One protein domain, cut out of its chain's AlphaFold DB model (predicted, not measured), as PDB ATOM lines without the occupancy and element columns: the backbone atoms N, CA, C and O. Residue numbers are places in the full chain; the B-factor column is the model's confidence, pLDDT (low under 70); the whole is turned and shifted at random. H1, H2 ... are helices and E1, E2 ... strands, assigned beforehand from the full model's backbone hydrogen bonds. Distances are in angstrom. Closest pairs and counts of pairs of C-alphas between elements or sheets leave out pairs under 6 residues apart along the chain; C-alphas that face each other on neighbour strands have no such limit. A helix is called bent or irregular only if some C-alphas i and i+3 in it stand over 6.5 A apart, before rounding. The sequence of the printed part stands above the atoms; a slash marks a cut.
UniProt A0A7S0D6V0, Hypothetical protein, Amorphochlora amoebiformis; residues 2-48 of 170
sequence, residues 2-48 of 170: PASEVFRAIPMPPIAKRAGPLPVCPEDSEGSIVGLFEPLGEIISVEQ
ATOM      1  N   PRO A   2      22.507 -16.229 -75.924       81.44
ATOM      2  CA  PRO A   2      22.485 -16.027 -77.376       81.44
ATOM      3  C   PRO A   2      22.866 -14.577 -77.730       81.44
ATOM      4  O   PRO A   2      22.826 -13.702 -76.862       81.44
ATOM      5  N   ALA A   3      23.277 -14.349 -78.981       82.88
ATOM      6  CA  ALA A   3      23.613 -13.018 -79.485       82.88
ATOM      7  C   ALA A   3      22.385 -12.091 -79.446       82.88
ATOM      8  O   ALA A   3      21.272 -12.535 -79.733       82.88
ATOM      9  N   SER A   4      22.595 -10.827 -79.076       85.38
ATOM     10  CA  SER A   4      21.561  -9.781 -79.053       85.38
ATOM     11  C   SER A   4      21.388  -9.086 -80.401       85.38
ATOM     12  O   SER A   4      20.317  -8.550 -80.663       85.38
ATOM     13  N   GLU A   5      22.413  -9.128 -81.253       86.31
ATOM     14  CA  GLU A   5      22.440  -8.478 -82.561       86.31
ATOM     15  C   GLU A   5      23.069  -9.404 -83.599       86.31
ATOM     16  O   GLU A   5      24.017 -10.142 -83.311       86.31
ATOM     17  N   VAL A   6      22.509  -9.390 -84.808       89.75
ATOM     18  CA  VAL A   6      22.958 -10.215 -85.928       89.75
ATOM     19  C   VAL A   6      22.969  -9.353 -87.179       89.75
ATOM     20  O   VAL A   6      21.941  -8.795 -87.555       89.75
ATOM     21  N   PHE A   7      24.125  -9.309 -87.836       92.12
ATOM     22  CA  PHE A   7      24.315  -8.638 -89.114       92.12
ATOM     23  C   PHE A   7      24.597  -9.655 -90.214       92.12
ATOM     24  O   PHE A   7      25.293 -10.656 -90.010       92.12
ATOM     25  N   ARG A   8      24.095  -9.368 -91.409       92.94
ATOM     26  CA  ARG A   8      24.386 -10.085 -92.639       92.94
ATOM     27  C   ARG A   8      25.254  -9.213 -93.528       92.94
ATOM     28  O   ARG A   8      24.809  -8.172 -93.990       92.94
ATOM     29  N   ALA A   9      26.463  -9.684 -93.812       91.06
ATOM     30  CA  ALA A   9      27.359  -9.082 -94.792       91.06
ATOM     31  C   ALA A   9      27.432  -9.954 -96.053       91.06
ATOM     32  O   ALA A   9      27.411 -11.186 -95.961       91.06
ATOM     33  N   ILE A  10      27.533  -9.334 -97.230       90.44
ATOM     34  CA  ILE A  10      27.607 -10.049 -98.513       90.44
ATOM     35  C   ILE A  10      28.848  -9.601 -99.299       90.44
ATOM     36  O   ILE A  10      28.745  -8.762-100.189       90.44
ATOM     37  N   PRO A  11      30.039 -10.146 -99.001       88.00
ATOM     38  CA  PRO A  11      31.267  -9.733 -99.671       88.00
ATOM     39  C   PRO A  11      31.250 -10.093-101.157       88.00
ATOM     40  O   PRO A  11      31.058 -11.253-101.527       88.00
ATOM     41  N   MET A  12      31.496  -9.098-102.011       88.69
ATOM     42  CA  MET A  12      31.662  -9.297-103.450       88.69
ATOM     43  C   MET A  12      33.120  -9.621-103.811       88.69
ATOM     44  O   MET A  12      34.030  -9.217-103.087       88.69
ATOM     45  N   PRO A  13      33.391 -10.297-104.947       86.94
ATOM     46  CA  PRO A  13      34.754 -10.640-105.361       86.94
ATOM     47  C   PRO A  13      35.795  -9.499-105.310       86.94
ATOM     48  O   PRO A  13      36.935  -9.777-104.925       86.94
ATOM     49  N   PRO A  14      35.473  -8.223-105.636       86.31
ATOM     50  CA  PRO A  14      36.459  -7.140-105.581       86.31
ATOM     51  C   PRO A  14      36.945  -6.793-104.163       86.31
ATOM     52  O   PRO A  14      37.985  -6.143-104.028       86.31
ATOM     53  N   ILE A  15      36.296  -7.301-103.107       86.94
ATOM     54  CA  ILE A  15      36.751  -7.153-101.718       86.94
ATOM     55  C   ILE A  15      38.172  -7.703-101.510       86.94
ATOM     56  O   ILE A  15      38.948  -7.169-100.721       86.94
ATOM     57  N   ALA A  16      38.571  -8.714-102.293       88.12
ATOM     58  CA  ALA A  16      39.926  -9.268-102.273       88.12
ATOM     59  C   ALA A  16      41.004  -8.237-102.668       88.12
ATOM     60  O   ALA A  16      42.179  -8.410-102.347       88.12
ATOM     61  N   LYS A  17      40.607  -7.160-103.358       88.75
ATOM     62  CA  LYS A  17      41.463  -6.038-103.768       88.75
ATOM     63  C   LYS A  17      41.234  -4.777-102.930       88.75
ATOM     64  O   LYS A  17      41.742  -3.725-103.302       88.75
ATOM     65  N   ARG A  18      40.489  -4.880-101.825       88.75
ATOM     66  CA  ARG A  18      40.074  -3.751-100.976       88.75
ATOM     67  C   ARG A  18      39.251  -2.689-101.718       88.75
ATOM     68  O   ARG A  18      39.386  -1.502-101.450       88.75
ATOM     69  N   ALA A  19      38.461  -3.118-102.701       83.06
ATOM     70  CA  ALA A  19      37.779  -2.215-103.626       83.06
ATOM     71  C   ALA A  19      36.252  -2.170-103.450       83.06
ATOM     72  O   ALA A  19      35.594  -1.562-104.288       83.06
ATOM     73  N   GLY A  20      35.689  -2.792-102.398       75.50
ATOM     74  CA  GLY A  20      34.234  -2.835-102.168       75.50
ATOM     75  C   GLY A  20      33.432  -3.338-103.388       75.50
ATOM     76  O   GLY A  20      34.011  -3.844-104.348       75.50
ATOM     77  N   PRO A  21      32.096  -3.265-103.386       90.50
ATOM     78  CA  PRO A  21      31.247  -2.937-102.248       90.50
ATOM     79  C   PRO A  21      31.115  -4.121-101.269       90.50
ATOM     80  O   PRO A  21      31.200  -5.289-101.666       90.50
ATOM     81  N   LEU A  22      30.847  -3.819 -99.997       92.38
ATOM     82  CA  LEU A  22      30.415  -4.766 -98.966       92.38
ATOM     83  C   LEU A  22      29.029  -4.367 -98.430       92.38
ATOM     84  O   LEU A  22      28.936  -3.568 -97.501       92.38
ATOM     85  N   PRO A  23      27.944  -4.919 -98.995       93.69
ATOM     86  CA  PRO A  23      26.603  -4.755 -98.454       93.69
ATOM     87  C   PRO A  23      26.442  -5.367 -97.057       93.69
ATOM     88  O   PRO A  23      26.858  -6.513 -96.846       93.69
ATOM     89  N   VAL A  24      25.794  -4.638 -96.143       93.88
ATOM     90  CA  VAL A  24      25.506  -5.056 -94.759       93.88
ATOM     91  C   VAL A  24      24.052  -4.734 -94.381       93.88
ATOM     92  O   VAL A  24      23.534  -3.697 -94.779       93.88
ATOM     93  N   CYS A  25      23.393  -5.621 -93.626       94.19
ATOM     94  CA  CYS A  25      22.052  -5.420 -93.053       94.19
ATOM     95  C   CYS A  25      21.953  -6.036 -91.643       94.19
ATOM     96  O   CYS A  25      22.520  -7.113 -91.444       94.19
ATOM     97  N   PRO A  26      21.190  -5.462 -90.695       93.38
ATOM     98  CA  PRO A  26      20.567  -4.137 -90.774       93.38
ATOM     99  C   PRO A  26      21.622  -3.026 -90.821       93.38
ATOM    100  O   PRO A  26      22.825  -3.300 -90.811       93.38
ATOM    101  N   GLU A  27      21.169  -1.780 -90.911       89.31
ATOM    102  CA  GLU A  27      22.052  -0.624 -90.826       89.31
ATOM    103  C   GLU A  27      22.837  -0.657 -89.506       89.31
ATOM    104  O   GLU A  27      22.281  -0.890 -88.432       89.31
ATOM    105  N   ASP A  28      24.151  -0.462 -89.595       84.19
ATOM    106  CA  ASP A  28      25.056  -0.487 -88.449       84.19
ATOM    107  C   ASP A  28      25.093   0.876 -87.749       84.19
ATOM    108  O   ASP A  28      26.019   1.668 -87.932       84.19
ATOM    109  N   SER A  29      24.070   1.157 -86.940       82.19
ATOM    110  CA  SER A  29      23.946   2.431 -86.221       82.19
ATOM    111  C   SER A  29      25.055   2.671 -85.191       82.19
ATOM    112  O   SER A  29      25.335   3.819 -84.851       82.19
ATOM    113  N   GLU A  30      25.675   1.607 -84.669       84.56
ATOM    114  CA  GLU A  30      26.769   1.702 -83.691       84.56
ATOM    115  C   GLU A  30      28.161   1.764 -84.346       84.56
ATOM    116  O   GLU A  30      29.152   2.039 -83.667       84.56
ATOM    117  N   GLY A  31      28.257   1.529 -85.659       84.88
ATOM    118  CA  GLY A  31      29.503   1.582 -86.428       84.88
ATOM    119  C   GLY A  31      30.467   0.415 -86.171       84.88
ATOM    120  O   GLY A  31      31.625   0.468 -86.599       84.88
ATOM    121  N   SER A  32      30.031  -0.636 -85.470       86.56
ATOM    122  CA  SER A  32      30.882  -1.773 -85.098       86.56
ATOM    123  C   SER A  32      31.267  -2.641 -86.301       86.56
ATOM    124  O   SER A  32      32.405  -3.101 -86.411       86.56
ATOM    125  N   ILE A  33      30.329  -2.864 -87.221       88.25
ATOM    126  CA  ILE A  33      30.548  -3.604 -88.468       88.25
ATOM    127  C   ILE A  33      31.311  -2.742 -89.471       88.25
ATOM    128  O   ILE A  33      32.228  -3.242 -90.129       88.25
ATOM    129  N   VAL A  34      30.981  -1.450 -89.543       84.25
ATOM    130  CA  VAL A  34      31.678  -0.476 -90.382       84.25
ATOM    131  C   VAL A  34      33.157  -0.438 -90.014       84.25
ATOM    132  O   VAL A  34      34.004  -0.692 -90.867       84.25
ATOM    133  N   GLY A  35      33.481  -0.248 -88.732       87.38
ATOM    134  CA  GLY A  35      34.868  -0.216 -88.266       87.38
ATOM    135  C   GLY A  35      35.627  -1.531 -88.482       87.38
ATOM    136  O   GLY A  35      36.835  -1.518 -88.721       87.38
ATOM    137  N   LEU A  36      34.943  -2.680 -88.443       89.56
ATOM    138  CA  LEU A  36      35.575  -3.978 -88.688       89.56
ATOM    139  C   LEU A  36      35.977  -4.165 -90.160       89.56
ATOM    140  O   LEU A  36      37.028  -4.748 -90.442       89.56
ATOM    141  N   PHE A  37      35.137  -3.712 -91.091       89.06
ATOM    142  CA  PHE A  37      35.311  -3.989 -92.516       89.06
ATOM    143  C   PHE A  37      35.810  -2.808 -93.345       89.06
ATOM    144  O   PHE A  37      36.134  -3.016 -94.513       89.06
ATOM    145  N   GLU A  38      35.940  -1.611 -92.770       87.50
ATOM    146  CA  GLU A  38      36.419  -0.403 -93.457       87.50
ATOM    147  C   GLU A  38      37.709  -0.650 -94.276       87.50
ATOM    148  O   GLU A  38      37.776  -0.231 -95.436       87.50
ATOM    149  N   PRO A  39      38.713  -1.422 -93.794       90.06
ATOM    150  CA  PRO A  39      39.925  -1.690 -94.575       90.06
ATOM    151  C   PRO A  39      39.714  -2.536 -95.842       90.06
ATOM    152  O   PRO A  39      40.654  -2.721 -96.623       90.06
ATOM    153  N   LEU A  40      38.528  -3.123 -96.021       86.88
ATOM    154  CA  LEU A  40      38.182  -3.988 -97.144       86.88
ATOM    155  C   LEU A  40      37.510  -3.236 -98.305       86.88
ATOM    156  O   LEU A  40      37.334  -3.815 -99.381       86.88
ATOM    157  N   GLY A  41      37.192  -1.957 -98.130       87.69
ATOM    158  CA  GLY A  41      36.591  -1.103 -99.150       87.69
ATOM    159  C   GLY A  41      35.270  -0.504 -98.687       87.69
ATOM    160  O   GLY A  41      34.989  -0.431 -97.496       87.69
ATOM    161  N   GLU A  42      34.462  -0.065 -99.646       89.00
ATOM    162  CA  GLU A  42      33.227   0.662 -99.362       89.00
ATOM    163  C   GLU A  42      32.140  -0.240 -98.765       89.00
ATOM    164  O   GLU A  42      31.796  -1.282 -99.333       89.00
ATOM    165  N   ILE A  43      31.602   0.168 -97.618       90.75
ATOM    166  CA  ILE A  43      30.540  -0.540 -96.902       90.75
ATOM    167  C   ILE A  43      29.212   0.116 -97.240       90.75
ATOM    168  O   ILE A  43      29.041   1.314 -97.047       90.75
ATOM    169  N   ILE A  44      28.271  -0.690 -97.723       91.25
ATOM    170  CA  ILE A  44      26.944  -0.231 -98.126       91.25
ATOM    171  C   ILE A  44      25.928  -0.790 -97.132       91.25
ATOM    172  O   ILE A  44      25.507  -1.944 -97.235       91.25
ATOM    173  N   SER A  45      25.562   0.019 -96.144       92.06
ATOM    174  CA  SER A  45      24.581  -0.354 -95.124       92.06
ATOM    175  C   SER A  45      23.158  -0.173 -95.645       92.06
ATOM    176  O   SER A  45      22.833   0.847 -96.249       92.06
ATOM    177  N   VAL A  46      22.303  -1.167 -95.410       94.88
ATOM    178  CA  VAL A  46      20.877  -1.121 -95.744       94.88
ATOM    179  C   VAL A  46      20.038  -1.611 -94.569       94.88
ATOM    180  O   VAL A  46      20.457  -2.478 -93.806       94.88
ATOM    181  N   GLU A  47      18.831  -1.076 -94.429       94.62
ATOM    182  CA  GLU A  47      17.955  -1.368 -93.293       94.62
ATOM    183  C   GLU A  47      17.314  -2.759 -93.374       94.62
ATOM    184  O   GLU A  47      17.098  -3.410 -92.350       94.62
ATOM    185  N   GLN A  48      16.974  -3.213 -94.585       95.06
ATOM    186  CA  GLN A  48      16.169  -4.415 -94.795       95.06
ATOM    187  C   GLN A  48      16.858  -5.467 -95.664       95.06
ATOM    188  O   GLN A  48      17.439  -5.184 -96.710       95.06
TER     189      GLN A  48
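AT A GLANCE: This is residues 2 to 48 of the 170 residues of the protein "Hypothetical protein" of Amorphochlora amoebiformis (UniProt A0A7S0D6V0). Two short parallel strands, E1 and E2, lie side by side with helix H2 over one face of the pair, and the extended first stretch, residues 2 to 12, runs along the other side of E1 from E2, with residues 8 to 9 paired antiparallel with residues 24 to 25 of E1. The short helix H1 makes a turn at one end, near the end of H2, while the first printed residues lie toward the other end of the long axis. The printed part has 47 residues, with two named helices and two named strands in the order H1, E1, H2, E2; the sheet has the order E1, E2 and is parallel. The class is mixed, helices and strands, with under half of the residues in named elements. The whole is compact, with a radius of gyration of the C-alphas of 10.6 A, and elongated in outline, spanning 33 by 19 by 18 A.

IN THESE COORDINATES: The printed part begins at Pro 2, with its C-alpha at (22.485, -16.027, -77.376). H1 is residues 13 to 17, 8.3 A from first to last C-alpha, beginning at C-alpha 13 at (34.754, -10.640, -105.361). It is neither bent nor irregular, but only just: C-alphas 13 and 16 are 6.2 A apart. E1 is residues 22 to 25, 10.3 A long. H2 is residues 32 to 40, 14.3 A long, and irregular: C-alphas 36 and 39 are 7.7 A apart. E2 is residues 43 to 45, 6.2 A long, ending at C-alpha 45 at (24.581, -0.354, -95.124).

HOW THE PARTS SIT: E1 and E2 are parallel neighbours at 23 degrees, and C-alphas 23 and 44, which face each other, are 4.5 A apart. Across the pair, N 24 and O 44 are 2.9 A apart and N 44 and O 22 are 3.0 A apart, both within hydrogen-bond range. E1, H2 and E2 form a strand-helix-strand unit, two parallel neighbour strands with a helix between them, and its crossover is right-handed. E1 and H2 are near each other, with 7 pairs of C-alphas within 10 A. The closest C-alphas of H2 and E2, those of Val 34 and Ile 43, are 6.6 A apart. H1 and H2 only just touch, with 3 pairs of C-alphas within 8 A; the closest are those of Ile 15 and Leu 40, 5.7 A apart. H1 and E2 are apart. In H1, 0 of 1 O i to N i+4 pairs and 2 of 2 O i to N i+3 pairs are within hydrogen-bond range; in H2, 3 of 5 O i to N i+4 pairs are.

THE WHOLE: The two C-alphas farthest apart, those of Pro 2 and Lys 17, are 34.0 A apart. The printed part has no cut. The links from H1 to E1 and from H2 to E2 are tight, and the link from E1 to H2 is short. The mean pLDDT of the printed part is 88.5, and no printed residue is under 70.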